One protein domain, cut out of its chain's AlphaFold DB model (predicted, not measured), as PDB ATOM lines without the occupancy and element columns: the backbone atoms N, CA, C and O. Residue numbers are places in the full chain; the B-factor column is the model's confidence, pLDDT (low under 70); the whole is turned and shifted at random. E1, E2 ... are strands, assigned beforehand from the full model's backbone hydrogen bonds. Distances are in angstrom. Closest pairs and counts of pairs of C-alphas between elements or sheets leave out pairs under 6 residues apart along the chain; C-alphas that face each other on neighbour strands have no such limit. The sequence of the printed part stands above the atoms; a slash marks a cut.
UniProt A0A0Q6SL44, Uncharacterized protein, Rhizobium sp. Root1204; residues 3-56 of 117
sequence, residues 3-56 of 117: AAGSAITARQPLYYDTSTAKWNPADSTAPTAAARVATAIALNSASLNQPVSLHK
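This is residues 3 to 56 of the 117 residues of an uncharacterized protein of Rhizobium sp. Root1204 (UniProt A0A0Q6SL44). What is the main picture? There is little regular structure: a small twisted antiparallel sheet, E2 - E1 - E3, has the looping residues 26 to 39 at one end and residues 3 to 12 and 43 to 53 toward the other. What are the figures? The printed part has 54 residues, no named helix and strands E1, E2, E3, which hold 12 residues; its class is all strand. It is compact, radius of gyration of the C-alphas 9.8 A, spanning 25 by 20 by 16 A.

Where is the first hairpin? E1, residues 13 to 17, starts at C-alpha 13 (28.180, 4.222, -24.189) and is 13.1 A long; E2, residues 22 to 25, is 10.3 A. Where is E3? Residues 40 to 42, 6.7 A, end at C-alpha 42 (24.839, 4.363, -18.627).

What neighbours E1? E2 is antiparallel at 143 degrees, N 17 and O 22 within hydrogen-bond range at 2.8 A. E3 is antiparallel at 112 degrees, N 14 and O 40 at 2.8 A. What pairs with residues 41 to 42? Residues 54 to 55, antiparallel.

How large? The farthest C-alphas, Pro 31 and Asn 44, are 26.1 A apart. Any cut or low confidence? The printed part has no cut, E2 to E3 is a long link, and no printed residue is under pLDDT 70.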
ATOM      1  N   ALA A   3      31.188   8.870 -11.037       95.25
ATOM      2  CA  ALA A   3      30.760  10.259 -11.214       95.25
ATOM      3  C   ALA A   3      30.764  10.661 -12.695       95.25
ATOM      4  O   ALA A   3      31.696  10.322 -13.423       95.25
ATOM      5  N   ALA A   4      29.743  11.392 -13.132       94.88
ATOM      6  CA  ALA A   4      29.653  11.913 -14.491       94.88
ATOM      7  C   ALA A   4      30.585  13.123 -14.701       94.88
ATOM      8  O   ALA A   4      30.644  14.030 -13.868       94.88
ATOM      9  N   GLY A   5      31.320  13.140 -15.812       94.25
ATOM     10  CA  GLY A   5      32.210  14.228 -16.236       94.25
ATOM     11  C   GLY A   5      31.549  15.233 -17.177       94.25
ATOM     12  O   GLY A   5      32.077  16.325 -17.370       94.25
ATOM     13  N   SER A   6      30.355  14.911 -17.667       93.81
ATOM     14  CA  SER A   6      29.454  15.791 -18.409       93.81
ATOM     15  C   SER A   6      28.004  15.441 -18.072       93.81
ATOM     16  O   SER A   6      27.742  14.551 -17.262       93.81
ATOM     17  N   ALA A   7      27.040  16.118 -18.700       95.12
ATOM     18  CA  ALA A   7      25.691  15.570 -18.765       95.12
ATOM     19  C   ALA A   7      25.725  14.230 -19.524       95.12
ATOM     20  O   ALA A   7      26.364  14.129 -20.572       95.12
ATOM     21  N   ILE A   8      25.066  13.220 -18.964       95.38
ATOM     22  CA  ILE A   8      24.933  11.864 -19.496       95.38
ATOM     23  C   ILE A   8      23.448  11.529 -19.541       95.38
ATOM     24  O   ILE A   8      22.721  11.768 -18.572       95.38
ATOM     25  N   THR A   9      23.002  10.939 -20.642       94.06
ATOM     26  CA  THR A   9      21.673  10.339 -20.754       94.06
ATOM     27  C   THR A   9      21.760   8.825 -20.575       94.06
ATOM     28  O   THR A   9      22.796   8.193 -20.797       94.06
ATOM     29  N   ALA A  10      20.668   8.218 -20.110       91.62
ATOM     30  CA  ALA A  10      20.598   6.767 -19.997       91.62
ATOM     31  C   ALA A  10      20.859   6.093 -21.357       91.62
ATOM     32  O   ALA A  10      20.471   6.612 -22.401       91.62
ATOM     33  N   ARG A  11      21.456   4.895 -21.319       91.44
ATOM     34  CA  ARG A  11      21.808   4.031 -22.463       91.44
ATOM     35  C   ARG A  11      22.970   4.515 -23.327       91.44
ATOM     36  O   ARG A  11      23.288   3.853 -24.307       91.44
ATOM     37  N   GLN A  12      23.645   5.601 -22.956       94.00
ATOM     38  CA  GLN A  12      24.831   6.034 -23.688       94.00
ATOM     39  C   GLN A  12      26.040   5.135 -23.388       94.00
ATOM     40  O   GLN A  12      26.277   4.823 -22.214       94.00
ATOM     41  N   PRO A  13      26.837   4.736 -24.396       95.12
ATOM     42  CA  PRO A  13      28.180   4.222 -24.189       95.12
ATOM     43  C   PRO A  13      29.096   5.293 -23.598       95.12
ATOM     44  O   PRO A  13      29.144   6.432 -24.060       95.12
ATOM     45  N   LEU A  14      29.841   4.902 -22.570       96.31
ATOM     46  CA  LEU A  14      30.714   5.757 -21.783       96.31
ATOM     47  C   LEU A  14      32.141   5.211 -21.776       96.31
ATOM     48  O   LEU A  14      32.356   3.996 -21.735       96.31
ATOM     49  N   TYR A  15      33.110   6.117 -21.716       95.56
ATOM     50  CA  TYR A  15      34.494   5.821 -21.359       95.56
ATOM     51  C   TYR A  15      34.822   6.424 -19.987       95.56
ATOM     52  O   TYR A  15      34.151   7.348 -19.512       95.56
ATOM     53  N   TYR A  16      35.850   5.883 -19.338       96.06
ATOM     54  CA  TYR A  16      36.368   6.433 -18.093       96.06
ATOM     55  C   TYR A  16      37.577   7.318 -18.388       96.06
ATOM     56  O   TYR A  16      38.603   6.838 -18.868       96.06
ATOM     57  N   ASP A  17      37.455   8.605 -18.088       94.75
ATOM     58  CA  ASP A  17      38.557   9.551 -18.155       94.75
ATOM     59  C   ASP A  17      39.394   9.442 -16.875       94.75
ATOM     60  O   ASP A  17      38.990   9.872 -15.791       94.75
ATOM     61  N   THR A  18      40.586   8.860 -17.003       92.69
ATOM     62  CA  THR A  18      41.523   8.683 -15.889       92.69
ATOM     63  C   THR A  18      42.123   9.994 -15.394       92.69
ATOM     64  O   THR A  18      42.571  10.046 -14.253       92.69
ATOM     65  N   SER A  19      42.141  11.046 -16.218       92.81
ATOM     66  CA  SER A  19      42.685  12.354 -15.839       92.81
ATOM     67  C   SER A  19      41.742  13.107 -14.906       92.81
ATOM     68  O   SER A  19      42.197  13.812 -14.008       92.81
ATOM     69  N   THR A  20      40.431  12.940 -15.090       93.25
ATOM     70  CA  THR A  20      39.408  13.580 -14.248       93.25
ATOM     71  C   THR A  20      38.741  12.627 -13.257       93.25
ATOM     72  O   THR A  20      38.005  13.087 -12.382       93.25
ATOM     73  N   ALA A  21      39.011  11.322 -13.367       94.56
ATOM     74  CA  ALA A  21      38.362  10.241 -12.628       94.56
ATOM     75  C   ALA A  21      36.830  10.216 -12.805       94.56
ATOM     76  O   ALA A  21      36.075   9.950 -11.863       94.56
ATOM     77  N   LYS A  22      36.358  10.520 -14.021       96.06
ATOM     78  CA  LYS A  22      34.931  10.666 -14.341       96.06
ATOM     79  C   LYS A  22      34.538   9.914 -15.604       96.06
ATOM     80  O   LYS A  22      35.361   9.594 -16.455       96.06
ATOM     81  N   TRP A  23      33.249   9.632 -15.712       96.62
ATOM     82  CA  TRP A  23      32.646   8.978 -16.865       96.62
ATOM     83  C   TRP A  23      32.150  10.009 -17.863       96.62
ATOM     84  O   TRP A  23      31.442  10.934 -17.475       96.62
ATOM     85  N   ASN A  24      32.482   9.824 -19.134       95.75
ATOM     86  CA  ASN A  24      32.072  10.706 -20.221       95.75
ATOM     87  C   ASN A  24      31.519   9.877 -21.390       95.75
ATOM     88  O   ASN A  24      31.918   8.719 -21.543       95.75
ATOM     89  N   PRO A  25      30.621  10.435 -22.221       95.56
ATOM     90  CA  PRO A  25      30.171   9.790 -23.451       95.56
ATOM     91  C   PRO A  25      31.351   9.440 -24.358       95.56
ATOM     92  O   PRO A  25      32.225  10.275 -24.588       95.56
ATOM     93  N   ALA A  26      31.389   8.199 -24.843       94.50
ATOM     94  CA  ALA A  26      32.396   7.760 -25.804       94.50
ATOM     95  C   ALA A  26      32.056   8.257 -27.215       94.50
ATOM     96  O   ALA A  26      30.885   8.401 -27.557       94.50
ATOM     97  N   ASP A  27      33.074   8.498 -28.030       93.19
ATOM     98  CA  ASP A  27      32.941   9.041 -29.384       93.19
ATOM     99  C   ASP A  27      34.016   8.412 -30.273       93.19
ATOM    100  O   ASP A  27      35.209   8.583 -30.017       93.19
ATOM    101  N   SER A  28      33.602   7.674 -31.310       91.19
ATOM    102  CA  SER A  28      34.517   6.916 -32.184       91.19
ATOM    103  C   SER A  28      35.530   7.815 -32.911       91.19
ATOM    104  O   SER A  28      36.602   7.348 -33.289       91.19
ATOM    105  N   THR A  29      35.233   9.105 -33.079       90.69
ATOM    106  CA  THR A  29      36.074  10.097 -33.763       90.69
ATOM    107  C   THR A  29      36.807  11.031 -32.802       90.69
ATOM    108  O   THR A  29      37.558  11.904 -33.243       90.69
ATOM    109  N   ALA A  30      36.661  10.827 -31.487       90.69
ATOM    110  CA  ALA A  30      37.300  11.655 -30.470       90.69
ATOM    111  C   ALA A  30      38.812  11.809 -30.712       90.69
ATOM    112  O   ALA A  30      39.461  10.894 -31.209       90.69
ATOM    113  N   PRO A  31      39.451  12.921 -30.322       87.44
ATOM    114  CA  PRO A  31      40.877  13.123 -30.584       87.44
ATOM    115  C   PRO A  31      41.783  12.125 -29.845       87.44
ATOM    116  O   PRO A  31      42.894  11.855 -30.296       87.44
ATOM    117  N   THR A  32      41.326  11.555 -28.726       89.75
ATOM    118  CA  THR A  32      42.111  10.628 -27.903       89.75
ATOM    119  C   THR A  32      41.610   9.196 -28.042       89.75
ATOM    120  O   THR A  32      40.409   8.938 -28.058       89.75
ATOM    121  N   ALA A  33      42.534   8.233 -28.063       88.19
ATOM    122  CA  ALA A  33      42.186   6.813 -28.144       88.19
ATOM    123  C   ALA A  33      41.302   6.348 -26.972       88.19
ATOM    124  O   ALA A  33      40.422   5.519 -27.166       88.19
ATOM    125  N   ALA A  34      41.488   6.906 -25.771       89.75
ATOM    126  CA  ALA A  34      40.668   6.571 -24.606       89.75
ATOM    127  C   ALA A  34      39.195   6.979 -24.785       89.75
ATOM    128  O   ALA A  34      38.307   6.212 -24.430       89.75
ATOM    129  N   ALA A  35      38.935   8.149 -25.377       91.69
ATOM    130  CA  ALA A  35      37.575   8.627 -25.621       91.69
ATOM    131  C   ALA A  35      36.873   7.887 -26.774       91.69
ATOM    132  O   ALA A  35      35.643   7.833 -26.803       91.69
ATOM    133  N   ARG A  36      37.646   7.251 -27.668       92.50
ATOM    134  CA  ARG A  36      37.131   6.351 -28.714       92.50
ATOM    135  C   ARG A  36      36.720   4.984 -28.202       92.50
ATOM    136  O   ARG A  36      36.086   4.244 -28.948       92.50
ATOM    137  N   VAL A  37      37.096   4.630 -26.970       93.19
ATOM    138  CA  VAL A  37      36.862   3.293 -26.433       93.19
ATOM    139  C   VAL A  37      35.804   3.310 -25.334       93.19
ATOM    140  O   VAL A  37      36.081   3.622 -24.176       93.19
ATOM    141  N   ALA A  38      34.579   2.915 -25.681       95.00
ATOM    142  CA  ALA A  38      33.525   2.705 -24.696       95.00
ATOM    143  C   ALA A  38      33.826   1.475 -23.824       95.00
ATOM    144  O   ALA A  38      34.299   0.448 -24.305       95.00
ATOM    145  N   THR A  39      33.529   1.555 -22.530       95.44
ATOM    146  CA  THR A  39      33.786   0.472 -21.558       95.44
ATOM    147  C   THR A  39      32.590   0.180 -20.652       95.44
ATOM    148  O   THR A  39      32.615  -0.770 -19.867       95.44
ATOM    149  N   ALA A  40      31.539   0.995 -20.735       95.44
ATOM    150  CA  ALA A  40      30.294   0.812 -20.006       95.44
ATOM    151  C   ALA A  40      29.129   1.478 -20.744       95.44
ATOM    152  O   ALA A  40      29.339   2.375 -21.553       95.44
ATOM    153  N   ILE A  41      27.900   1.080 -20.422       95.88
ATOM    154  CA  ILE A  41      26.668   1.775 -20.800       95.88
ATOM    155  C   ILE A  41      26.052   2.433 -19.560       95.88
ATOM    156  O   ILE A  41      25.996   1.816 -18.493       95.88
ATOM    157  N   ALA A  42      25.565   3.667 -19.686       95.56
ATOM    158  CA  ALA A  42      24.839   4.363 -18.627       95.56
ATOM    159  C   ALA A  42      23.476   3.700 -18.346       95.56
ATOM    160  O   ALA A  42      22.677   3.504 -19.259       95.56
ATOM    161  N   LEU A  43      23.162   3.409 -17.083       93.94
ATOM    162  CA  LEU A  43      21.840   2.904 -16.671       93.94
ATOM    163  C   LEU A  43      20.866   4.018 -16.266       93.94
ATOM    164  O   LEU A  43      19.662   3.789 -16.201       93.94
ATOM    165  N   ASN A  44      21.371   5.222 -16.002       94.06
ATOM    166  CA  ASN A  44      20.580   6.392 -15.642       94.06
ATOM    167  C   ASN A  44      21.177   7.657 -16.256       94.06
ATOM    168  O   ASN A  44      22.367   7.703 -16.564       94.06
ATOM    169  N   SER A  45      20.350   8.692 -16.375       95.12
ATOM    170  CA  SER A  45      20.827  10.037 -16.689       95.12
ATOM    171  C   SER A  45      21.505  10.658 -15.466       95.12
ATOM    172  O   SER A  45      21.094  10.408 -14.328       95.12
ATOM    173  N   ALA A  46      22.535  11.465 -15.696       96.50
ATOM    174  CA  ALA A  46      23.304  12.135 -14.655       96.50
ATOM    175  C   ALA A  46      23.812  13.491 -15.162       96.50
ATOM    176  O   ALA A  46      24.296  13.600 -16.285       96.50
ATOM    177  N   SER A  47      23.720  14.528 -14.332       96.38
ATOM    178  CA  SER A  47      24.392  15.809 -14.590       96.38
ATOM    179  C   SER A  47      25.868  15.734 -14.199       96.38
ATOM    180  O   SER A  47      26.289  14.801 -13.518       96.38
ATOM    181  N   LEU A  48      26.653  16.751 -14.559       95.25
ATOM    182  CA  LEU A  48      28.045  16.870 -14.122       95.25
ATOM    183  C   LEU A  48      28.183  16.631 -12.605       95.25
ATOM    184  O   LEU A  48      27.449  17.211 -11.804       95.25
ATOM    185  N   ASN A  49      29.148  15.792 -12.226       94.62
ATOM    186  CA  ASN A  49      29.441  15.356 -10.858       94.62
ATOM    187  C   ASN A  49      28.335  14.538 -10.165       94.62
ATOM    188  O   ASN A  49      28.480  14.215  -8.989       94.62
ATOM    189  N   GLN A  50      27.253  14.178 -10.859       95.69
ATOM    190  CA  GLN A  50      26.221  13.299 -10.312       95.69
ATOM    191  C   GLN A  50      26.605  11.822 -10.485       95.69
ATOM    192  O   GLN A  50      27.372  11.475 -11.393       95.69
ATOM    193  N   PRO A  51      26.086  10.933  -9.622       95.88
ATOM    194  CA  PRO A  51      26.337   9.507  -9.732       95.88
ATOM    195  C   PRO A  51      25.672   8.898 -10.976       95.88
ATOM    196  O   PRO A  51      24.498   9.126 -11.269       95.88
ATOM    197  N   VAL A  52      26.425   8.048 -11.671       96.00
ATOM    198  CA  VAL A  52      25.970   7.240 -12.805       96.00
ATOM    199  C   VAL A  52      26.192   5.752 -12.526       96.00
ATOM    200  O   VAL A  52      27.263   5.305 -12.091       96.00
ATOM    201  N   SER A  53      25.147   4.966 -12.754       96.06
ATOM    202  CA  SER A  53      25.159   3.509 -12.723       96.06
ATOM    203  C   SER A  53      25.579   2.976 -14.086       96.06
ATOM    204  O   SER A  53      25.228   3.531 -15.122       96.06
ATOM    205  N   LEU A  54      26.369   1.907 -14.073       95.50
ATOM    206  CA  LEU A  54      27.132   1.460 -15.233       95.50
ATOM    207  C   LEU A  54      26.850  -0.010 -15.492       95.50
ATOM    208  O   LEU A  54      26.990  -0.829 -14.583       95.50
ATOM    209  N   HIS A  55      26.534  -0.332 -16.736       95.12
ATOM    210  CA  HIS A  55      26.440  -1.693 -17.239       95.12
ATOM    211  C   HIS A  55      27.693  -2.021 -18.043       95.12
ATOM    212  O   HIS A  55      27.977  -1.357 -19.036       95.12
ATOM    213  N   LYS A  56      28.471  -3.012 -17.606       93.06
ATOM    214  CA  LYS A  56      29.771  -3.340 -18.223       93.06
ATOM    215  C   LYS A  56      29.729  -4.549 -19.155       93.06
ATOM    216  O   LYS A  56      30.618  -4.698 -19.983       93.06
TER     217      LYS A  56